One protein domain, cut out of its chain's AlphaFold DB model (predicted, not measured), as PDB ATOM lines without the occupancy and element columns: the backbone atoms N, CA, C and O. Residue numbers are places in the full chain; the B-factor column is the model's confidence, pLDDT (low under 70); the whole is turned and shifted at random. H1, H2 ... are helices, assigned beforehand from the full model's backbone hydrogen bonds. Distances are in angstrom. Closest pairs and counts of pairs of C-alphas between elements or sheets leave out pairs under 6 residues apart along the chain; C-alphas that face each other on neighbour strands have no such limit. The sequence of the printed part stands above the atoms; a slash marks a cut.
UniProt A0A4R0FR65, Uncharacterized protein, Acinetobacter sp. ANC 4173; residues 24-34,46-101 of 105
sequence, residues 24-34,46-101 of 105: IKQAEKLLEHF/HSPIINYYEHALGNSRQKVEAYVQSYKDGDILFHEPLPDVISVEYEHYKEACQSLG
ATOM      1  N   ILE A  24     319.889 401.128 183.446       93.94
ATOM      2  CA  ILE A  24     318.780 400.742 184.330       93.94
ATOM      3  C   ILE A  24     317.799 399.825 183.595       93.94
ATOM      4  O   ILE A  24     317.445 398.777 184.118       93.94
ATOM      5  N   LYS A  25     317.411 400.143 182.354       95.19
ATOM      6  CA  LYS A  25     316.502 399.276 181.578       95.19
ATOM      7  C   LYS A  25     317.093 397.899 181.277       95.19
ATOM      8  O   LYS A  25     316.374 396.904 181.259       95.19
ATOM      9  N   GLN A  26     318.389 397.831 180.983       95.94
ATOM     10  CA  GLN A  26     319.070 396.554 180.750       95.94
ATOM     11  C   GLN A  26     319.167 395.735 182.039       95.94
ATOM     12  O   GLN A  26     318.922 394.532 182.015       95.94
ATOM     13  N   ALA A  27     319.459 396.400 183.154       95.69
ATOM     14  CA  ALA A  27     319.473 395.829 184.490       95.69
ATOM     15  C   ALA A  27     318.098 395.282 184.911       95.69
ATOM     16  O   ALA A  27     318.010 394.150 185.378       95.69
ATOM     17  N   GLU A  28     317.017 396.032 184.676       95.75
ATOM     18  CA  GLU A  28     315.638 395.580 184.905       95.75
ATOM     19  C   GLU A  28     315.310 394.328 184.088       95.75
ATOM     20  O   GLU A  28     314.778 393.362 184.627       95.75
ATOM     21  N   LYS A  29     315.691 394.307 182.804       96.56
ATOM     22  CA  LYS A  29     315.494 393.133 181.948       96.56
ATOM     23  C   LYS A  29     316.267 391.912 182.451       96.56
ATOM     24  O   LYS A  29     315.759 390.801 182.384       96.56
ATOM     25  N   LEU A  30     317.492 392.095 182.945       96.19
ATOM     26  CA  LEU A  30     318.260 391.000 183.546       96.19
ATOM     27  C   LEU A  30     317.615 390.497 184.842       96.19
ATOM     28  O   LEU A  30     317.551 389.290 185.055       96.19
ATOM     29  N   LEU A  31     317.093 391.400 185.676       95.31
ATOM     30  CA  LEU A  31     316.386 391.056 186.911       95.31
ATOM     31  C   LEU A  31     315.157 390.164 186.652       95.31
ATOM     32  O   LEU A  31     314.857 389.295 187.469       95.31
ATOM     33  N   GLU A  32     314.475 390.302 185.510       94.81
ATOM     34  CA  GLU A  32     313.361 389.413 185.134       94.81
ATOM     35  C   GLU A  32     313.770 387.929 185.085       94.81
ATOM     36  O   GLU A  32     312.928 387.060 185.312       94.81
ATOM     37  N   HIS A  33     315.057 387.629 184.862       93.62
ATOM     38  CA  HIS A  33     315.591 386.267 184.849       93.62
ATOM     39  C   HIS A  33     315.850 385.676 186.245       93.62
ATOM     40  O   HIS A  33     316.105 384.478 186.349       93.62
ATOM     41  N   PHE A  34     315.738 386.456 187.331       93.38
ATOM     42  CA  PHE A  34     315.881 385.975 188.715       93.38
ATOM     43  C   PHE A  34     314.618 385.231 189.177       93.38
ATOM     44  O   PHE A  34     313.916 385.616 190.120       93.38
ATOM     45  N   HIS A  46     312.924 368.488 203.317       65.56
ATOM     46  CA  HIS A  46     313.339 369.762 203.927       65.56
ATOM     47  C   HIS A  46     314.654 369.625 204.714       65.56
ATOM     48  O   HIS A  46     314.698 369.652 205.944       65.56
ATOM     49  N   SER A  47     315.744 369.424 203.987       76.06
ATOM     50  CA  SER A  47     317.098 369.402 204.498       76.06
ATOM     51  C   SER A  47     317.545 370.843 204.745       76.06
ATOM     52  O   SER A  47     317.236 371.717 203.931       76.06
ATOM     53  N   PRO A  48     318.328 371.116 205.804       79.94
ATOM     54  CA  PRO A  48     318.942 372.427 206.032       79.94
ATOM     55  C   PRO A  48     319.673 372.997 204.805       79.94
ATOM     56  O   PRO A  48     319.751 374.211 204.638       79.94
ATOM     57  N   ILE A  49     320.177 372.120 203.932       78.50
ATOM     58  CA  ILE A  49     320.856 372.480 202.684       78.50
ATOM     59  C   ILE A  49     319.881 373.108 201.675       78.50
ATOM     60  O   ILE A  49     320.218 374.105 201.048       78.50
ATOM     61  N   ILE A  50     318.664 372.572 201.545       81.81
ATOM     62  CA  ILE A  50     317.636 373.118 200.642       81.81
ATOM     63  C   ILE A  50     317.223 374.515 201.108       81.81
ATOM     64  O   ILE A  50     317.291 375.464 200.332       81.81
ATOM     65  N   ASN A  51     316.925 374.666 202.401       82.25
ATOM     66  CA  ASN A  51     316.568 375.963 202.981       82.25
ATOM     67  C   ASN A  51     317.680 377.005 202.768       82.25
ATOM     68  O   ASN A  51     317.394 378.168 202.494       82.25
ATOM     69  N   TYR A  52     318.951 376.603 202.879       87.25
ATOM     70  CA  TYR A  52     320.085 377.492 202.620       87.25
ATOM     71  C   TYR A  52     320.056 378.057 201.196       87.25
ATOM     72  O   TYR A  52     320.168 379.271 201.022       87.25
ATOM     73  N   TYR A  53     319.878 377.204 200.185       87.12
ATOM     74  CA  TYR A  53     319.846 377.659 198.797       87.12
ATOM     75  C   TYR A  53     318.584 378.470 198.478       87.12
ATOM     76  O   TYR A  53     318.688 379.474 197.783       87.12
ATOM     77  N   GLU A  54     317.419 378.127 199.033       85.75
ATOM     78  CA  GLU A  54     316.203 378.945 198.883       85.75
ATOM     79  C   GLU A  54     316.393 380.359 199.453       85.75
ATOM     80  O   GLU A  54     316.069 381.355 198.799       85.75
ATOM     81  N   HIS A  55     316.993 380.466 200.644       88.56
ATOM     82  CA  HIS A  55     317.365 381.756 201.219       88.56
ATOM     83  C   HIS A  55     318.393 382.495 200.359       88.56
ATOM     84  O   HIS A  55     318.270 383.705 200.173       88.56
ATOM     85  N   ALA A  56     319.385 381.790 199.810       89.00
ATOM     86  CA  ALA A  56     320.379 382.384 198.923       89.00
ATOM     87  C   ALA A  56     319.736 382.978 197.657       89.00
ATOM     88  O   ALA A  56     320.060 384.107 197.290       89.00
ATOM     89  N   LEU A  57     318.774 382.279 197.043       91.75
ATOM     90  CA  LEU A  57     318.023 382.778 195.885       91.75
ATOM     91  C   LEU A  57     317.227 384.042 196.216       91.75
ATOM     92  O   LEU A  57     317.308 385.033 195.485       91.75
ATOM     93  N   GLY A  58     316.483 384.024 197.326       90.88
ATOM     94  CA  GLY A  58     315.702 385.178 197.774       90.88
ATOM     95  C   GLY A  58     316.580 386.397 198.059       90.88
ATOM     96  O   GLY A  58     316.301 387.491 197.570       90.88
ATOM     97  N   ASN A  59     317.684 386.195 198.781       92.88
ATOM     98  CA  ASN A  59     318.628 387.260 199.115       92.88
ATOM     99  C   ASN A  59     319.309 387.836 197.866       92.88
ATOM    100  O   ASN A  59     319.453 389.052 197.755       92.88
ATOM    101  N   SER A  60     319.712 386.979 196.922       93.31
ATOM    102  CA  SER A  60     320.352 387.399 195.671       93.31
ATOM    103  C   SER A  60     319.418 388.285 194.844       93.31
ATOM    104  O   SER A  60     319.789 389.393 194.454       93.31
ATOM    105  N   ARG A  61     318.152 387.878 194.680       95.38
ATOM    106  CA  ARG A  61     317.149 388.695 193.989       95.38
ATOM    107  C   ARG A  61     316.904 390.037 194.687       95.38
ATOM    108  O   ARG A  61     316.938 391.072 194.027       95.38
ATOM    109  N   GLN A  62     316.700 390.037 196.007       96.12
ATOM    110  CA  GLN A  62     316.477 391.269 196.780       96.12
ATOM    111  C   GLN A  62     317.652 392.248 196.669       96.12
ATOM    112  O   GLN A  62     317.465 393.460 196.578       96.12
ATOM    113  N   LYS A  63     318.878 391.723 196.648       95.62
ATOM    114  CA  LYS A  63     320.100 392.510 196.478       95.62
ATOM    115  C   LYS A  63     320.139 393.197 195.111       95.62
ATOM    116  O   LYS A  63     320.414 394.392 195.043       95.62
ATOM    117  N   VAL A  64     319.797 392.483 194.039       96.56
ATOM    118  CA  VAL A  64     319.702 393.067 192.691       96.56
ATOM    119  C   VAL A  64     318.583 394.103 192.596       96.56
ATOM    120  O   VAL A  64     318.797 395.175 192.032       96.56
ATOM    121  N   GLU A  65     317.415 393.827 193.181       97.44
ATOM    122  CA  GLU A  65     316.306 394.788 193.266       97.44
ATOM    123  C   GLU A  65     316.755 396.094 193.944       97.44
ATOM    124  O   GLU A  65     316.486 397.183 193.432       97.44
ATOM    125  N   ALA A  66     317.521 395.998 195.035       97.38
ATOM    126  CA  ALA A  66     318.076 397.158 195.729       97.38
ATOM    127  C   ALA A  66     319.097 397.939 194.880       97.38
ATOM    128  O   ALA A  66     319.112 399.172 194.917       97.38
ATOM    129  N   TYR A  67     319.926 397.257 194.083       95.88
ATOM    130  CA  TYR A  67     320.877 397.918 193.180       95.88
ATOM    131  C   TYR A  67     320.167 398.696 192.075       95.88
ATOM    132  O   TYR A  67     320.484 399.862 191.840       95.88
ATOM    133  N   VAL A  68     319.169 398.079 191.435       96.06
ATOM    134  CA  VAL A  68     318.342 398.745 190.419       96.06
ATOM    135  C   VAL A  68     317.651 399.970 191.011       96.06
ATOM    136  O   VAL A  68     317.643 401.028 190.382       96.06
ATOM    137  N   GLN A  69     317.104 399.845 192.221       95.69
ATOM    138  CA  GLN A  69     316.436 400.955 192.890       95.69
ATOM    139  C   GLN A  69     317.406 402.098 193.220       95.69
ATOM    140  O   GLN A  69     317.108 403.242 192.899       95.69
ATOM    141  N   SER A  70     318.602 401.794 193.730       94.12
ATOM    142  CA  SER A  70     319.623 402.813 194.026       94.12
ATOM    143  C   SER A  70     319.984 403.631 192.779       94.12
ATOM    144  O   SER A  70     319.986 404.858 192.812       94.12
ATOM    145  N   TYR A  71     320.165 402.974 191.629       92.75
ATOM    146  CA  TYR A  71     320.461 403.673 190.372       92.75
ATOM    147  C   TYR A  71     319.271 404.493 189.849       92.75
ATOM    148  O   TYR A  71     319.482 405.551 189.255       92.75
ATOM    149  N   LYS A  72     318.025 404.046 190.073       91.81
ATOM    150  CA  LYS A  72     316.820 404.848 189.782       91.81
ATOM    151  C   LYS A  72     316.746 406.106 190.641       91.81
ATOM    152  O   LYS A  72     316.309 407.142 190.143       91.81
ATOM    153  N   ASP A  73     317.204 406.011 191.884       92.88
ATOM    154  CA  ASP A  73     317.249 407.119 192.837       92.88
ATOM    155  C   ASP A  73     318.450 408.057 192.593       92.88
ATOM    156  O   ASP A  73     318.519 409.148 193.157       92.88
ATOM    157  N   GLY A  74     319.349 407.688 191.671       88.94
ATOM    158  CA  GLY A  74     320.525 408.469 191.280       88.94
ATOM    159  C   GLY A  74     321.800 408.102 192.039       88.94
ATOM    160  O   GLY A  74     322.847 408.701 191.787       88.94
ATOM    161  N   ASP A  75     321.735 407.098 192.912       90.62
ATOM    162  CA  ASP A  75     322.860 406.600 193.690       90.62
ATOM    163  C   ASP A  75     323.639 405.546 192.891       90.62
ATOM    164  O   ASP A  75     323.226 404.394 192.733       90.62
ATOM    165  N   ILE A  76     324.801 405.956 192.380       89.62
ATOM    166  CA  ILE A  76     325.717 405.083 191.641       89.62
ATOM    167  C   ILE A  76     326.612 404.340 192.633       89.62
ATOM    168  O   ILE A  76     327.463 404.940 193.289       89.62
ATOM    169  N   LEU A  77     326.411 403.027 192.736       90.88
ATOM    170  CA  LEU A  77     327.090 402.177 193.720       90.88
ATOM    171  C   LEU A  77     328.392 401.549 193.204       90.88
ATOM    172  O   LEU A  77     329.264 401.212 194.004       90.88
ATOM    173  N   PHE A  78     328.520 401.374 191.887       92.06
ATOM    174  CA  PHE A  78     329.614 400.630 191.258       92.06
ATOM    175  C   PHE A  78     330.337 401.470 190.210       92.06
ATOM    176  O   PHE A  78     329.765 402.392 189.624       92.06
ATOM    177  N   HIS A  79     331.609 401.145 189.976       90.94
ATOM    178  CA  HIS A  79     332.376 401.738 188.882       90.94
ATOM    179  C   HIS A  79     332.026 401.080 187.540       90.94
ATOM    180  O   HIS A  79     332.039 401.725 186.494       90.94
ATOM    181  N   GLU A  80     331.695 399.794 187.591       92.00
ATOM    182  CA  GLU A  80     331.239 398.969 186.487       92.00
ATOM    183  C   GLU A  80     329.779 399.296 186.109       92.00
ATOM    184  O   GLU A  80     328.987 399.696 186.972       92.00
ATOM    185  N   PRO A  81     329.379 399.096 184.837       92.75
ATOM    186  CA  PRO A  81     327.988 399.237 184.424       92.75
ATOM    187  C   PRO A  81     327.063 398.331 185.244       92.75
ATOM    188  O   PRO A  81     327.336 397.142 185.421       92.75
ATOM    189  N   LEU A  82     325.923 398.868 185.689       94.56
ATOM    190  CA  LEU A  82     324.954 398.112 186.495       94.56
ATOM    191  C   LEU A  82     324.548 396.756 185.868       94.56
ATOM    192  O   LEU A  82     324.477 395.774 186.610       94.56
ATOM    193  N   PRO A  83     324.316 396.639 184.541       95.69
ATOM    194  CA  PRO A  83     324.004 395.352 183.920       95.69
ATOM    195  C   PRO A  83     325.096 394.294 184.103       95.69
ATOM    196  O   PRO A  83     324.772 393.123 184.282       95.69
ATOM    197  N   ASP A  84     326.370 394.691 184.102       96.19
ATOM    198  CA  ASP A  84     327.497 393.763 184.236       96.19
ATOM    199  C   ASP A  84     327.575 393.221 185.668       96.19
ATOM    200  O   ASP A  84     327.737 392.018 185.876       96.19
ATOM    201  N   VAL A  85     327.353 394.085 186.664       96.44
ATOM    202  CA  VAL A  85     327.277 393.688 188.079       96.44
ATOM    203  C   VAL A  85     326.127 392.704 188.313       96.44
ATOM    204  O   VAL A  85     326.303 391.679 188.972       96.44
ATOM    205  N   ILE A  86     324.952 392.980 187.742       96.94
ATOM    206  CA  ILE A  86     323.782 392.097 187.851       96.94
ATOM    207  C   ILE A  86     324.010 390.782 187.109       96.94
ATOM    208  O   ILE A  86     323.586 389.736 187.593       96.94
ATOM    209  N   SER A  87     324.703 390.808 185.967       96.94
ATOM    210  CA  SER A  87     325.067 389.594 185.234       96.94
ATOM    211  C   SER A  87     325.941 388.667 186.077       96.94
ATOM    212  O   SER A  87     325.723 387.460 186.058       96.94
ATOM    213  N   VAL A  88     326.904 389.202 186.833       95.56
ATOM    214  CA  VAL A  88     327.730 388.398 187.749       95.56
ATOM    215  C   VAL A  88     326.884 387.803 188.876       95.56
ATOM    216  O   VAL A  88     326.976 386.611 189.156       95.56
ATOM    217  N   GLU A  89     326.009 388.602 189.492       94.62
ATOM    218  CA  GLU A  89     325.103 388.111 190.537       94.62
ATOM    219  C   GLU A  89     324.139 387.034 189.998       94.62
ATOM    220  O   GLU A  89     323.822 386.074 190.698       94.62
ATOM    221  N   TYR A  90     323.734 387.136 188.728       95.56
ATOM    222  CA  TYR A  90     322.896 386.137 188.070       95.56
ATOM    223  C   TYR A  90     323.607 384.788 187.890       95.56
ATOM    224  O   TYR A  90     322.965 383.744 188.000       95.56
ATOM    225  N   GLU A  91     324.923 384.765 187.665       94.94
ATOM    226  CA  GLU A  91     325.681 383.506 187.641       94.94
ATOM    227  C   GLU A  91     325.609 382.784 188.997       94.94
ATOM    228  O   GLU A  91     325.275 381.601 189.042       94.94
ATOM    229  N   HIS A  92     325.790 383.506 190.108       92.00
ATOM    230  CA  HIS A  92     325.652 382.936 191.456       92.00
ATOM    231  C   HIS A  92     324.225 382.474 191.759       92.00
ATOM    232  O   HIS A  92     324.012 381.415 192.358       92.00
ATOM    233  N   TYR A  93     323.233 383.243 191.310       94.06
ATOM    234  CA  TYR A  93     321.832 382.854 191.396       94.06
ATOM    235  C   TYR A  93     321.571 381.522 190.677       94.06
ATOM    236  O   TYR A  93     320.936 380.628 191.239       94.06
ATOM    237  N   LYS A  94     322.098 381.348 189.455       93.69
ATOM    238  CA  LYS A  94     321.962 380.099 188.693       93.69
ATOM    239  C   LYS A  94     322.607 378.916 189.402       93.69
ATOM    240  O   LYS A  94     321.993 377.857 189.442       93.69
ATOM    241  N   GLU A  95     323.792 379.078 189.984       91.56
ATOM    242  CA  GLU A  95     324.473 378.010 190.732       91.56
ATOM    243  C   GLU A  95     323.640 377.533 191.936       91.56
ATOM    244  O   GLU A  95     323.471 376.327 192.157       91.56
ATOM    245  N   ALA A  96     323.062 378.469 192.695       90.19
ATOM    246  CA  ALA A  96     322.166 378.149 193.806       90.19
ATOM    247  C   ALA A  96     320.879 377.462 193.321       90.19
ATOM    248  O   ALA A  96     320.421 376.490 193.919       90.19
ATOM    249  N   CYS A  97     320.329 377.932 192.205       90.81
ATOM    250  CA  CYS A  97     319.111 377.401 191.605       90.81
ATOM    251  C   CYS A  97     319.332 375.965 191.086       90.81
ATOM    252  O   CYS A  97     318.573 375.054 191.419       90.81
ATOM    253  N   GLN A  98     320.452 375.716 190.400       90.44
ATOM    254  CA  GLN A  98     320.873 374.383 189.955       90.44
ATOM    255  C   GLN A  98     321.114 373.425 191.125       90.44
ATOM    256  O   GLN A  98     320.800 372.240 191.023       90.44
ATOM    257  N   SER A  99     321.623 373.929 192.254       88.50
ATOM    258  CA  SER A  99     321.807 373.136 193.480       88.50
ATOM    259  C   SER A  99     320.477 372.660 194.081       88.50
ATOM    260  O   SER A  99     320.433 371.625 194.746       88.50
ATOM    261  N   LEU A 100     319.382 373.371 193.799       86.81
ATOM    262  CA  LEU A 100     318.005 372.967 194.098       86.81
ATOM    263  C   LEU A 100     317.375 372.123 192.977       86.81
ATOM    264  O   LEU A 100     316.165 371.939 192.937       86.81
ATOM    265  N   GLY A 101     318.154 371.629 192.018       83.56
ATOM    266  CA  GLY A 101     317.610 370.892 190.878       83.56
ATOM    267  C   GLY A 101     316.794 371.755 189.905       83.56
ATOM    268  O   GLY A 101     316.132 371.200 189.032       83.56
TER     269      GLY A 101
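What this domain is: This is residues 24 to 34 and 46 to 101 of the 105 residues of an uncharacterized protein of Acinetobacter sp. ANC 4173 (UniProt A0A4R0FR65). Three nearly parallel-lined helices make a rod: the long H2 runs its length, H3 folds back along it as the second half of a helical hairpin, and the short H1 packs on both near the end where H2 finishes and H3 begins. The three lines stand close to one axis, with H1 and H3 running the same way and H2 opposite to them. The printed part has 67 residues with three named helices, H1, H2 and H3 along the chain, and no named strand; the class is all helix. It is only just compact, close to loose, with a radius of gyration of the C-alphas of 12.9 A, and spans 41 by 19 by 16 A.

Where its parts are: Find C-alpha 48 at (318.942, 372.427, 206.032); from there H2, residues 48 to 73, runs 37.2 A to C-alpha 73 at (317.249, 407.119, 192.837). H3, residues 82 to 99, covers 26.1 A and ends at C-alpha 99, at (321.807, 373.136, 193.480). H1, residues 24 to 31, is 10.3 A long.

How they stand to each other: Begin with H2 and H3, a hairpin: they touch, closest at the C-alphas of Tyr 53 and Ala 96, 5.5 A apart, and run opposite ways at a shallow tilt of 13 degrees. H1 touches H3 at residues 82 to 87 alone, closest at the C-alphas of Ala 27 and Pro 83, 4.6 A apart; the two run the same way at a shallow tilt of 4 degrees. H1 touches H2 at residues 61 to 72 alone, closest at the C-alphas of Ile 24 and Val 68, 6.4 A apart, at a shallow tilt of 11 degrees, opposite ways. The helix packing is mostly aligned, with 3 of 3 touching pairs at a shallow tilt. In H1, H2 and H3 every O i to N i+4 pair is within hydrogen-bond range.

The domain as a whole: Look for the two C-alphas farthest apart at Ser 47 and Gly 74, 41.4 A. Residues 35 to 45 are cut out, and C-alphas 34 and 46 are 22.4 A apart across the cut, in the link from H1 to H2. The link from H2 to H3, with 8 residues between them, is short. The mean pLDDT of the printed part is 91.7, and residue 46 is under 70.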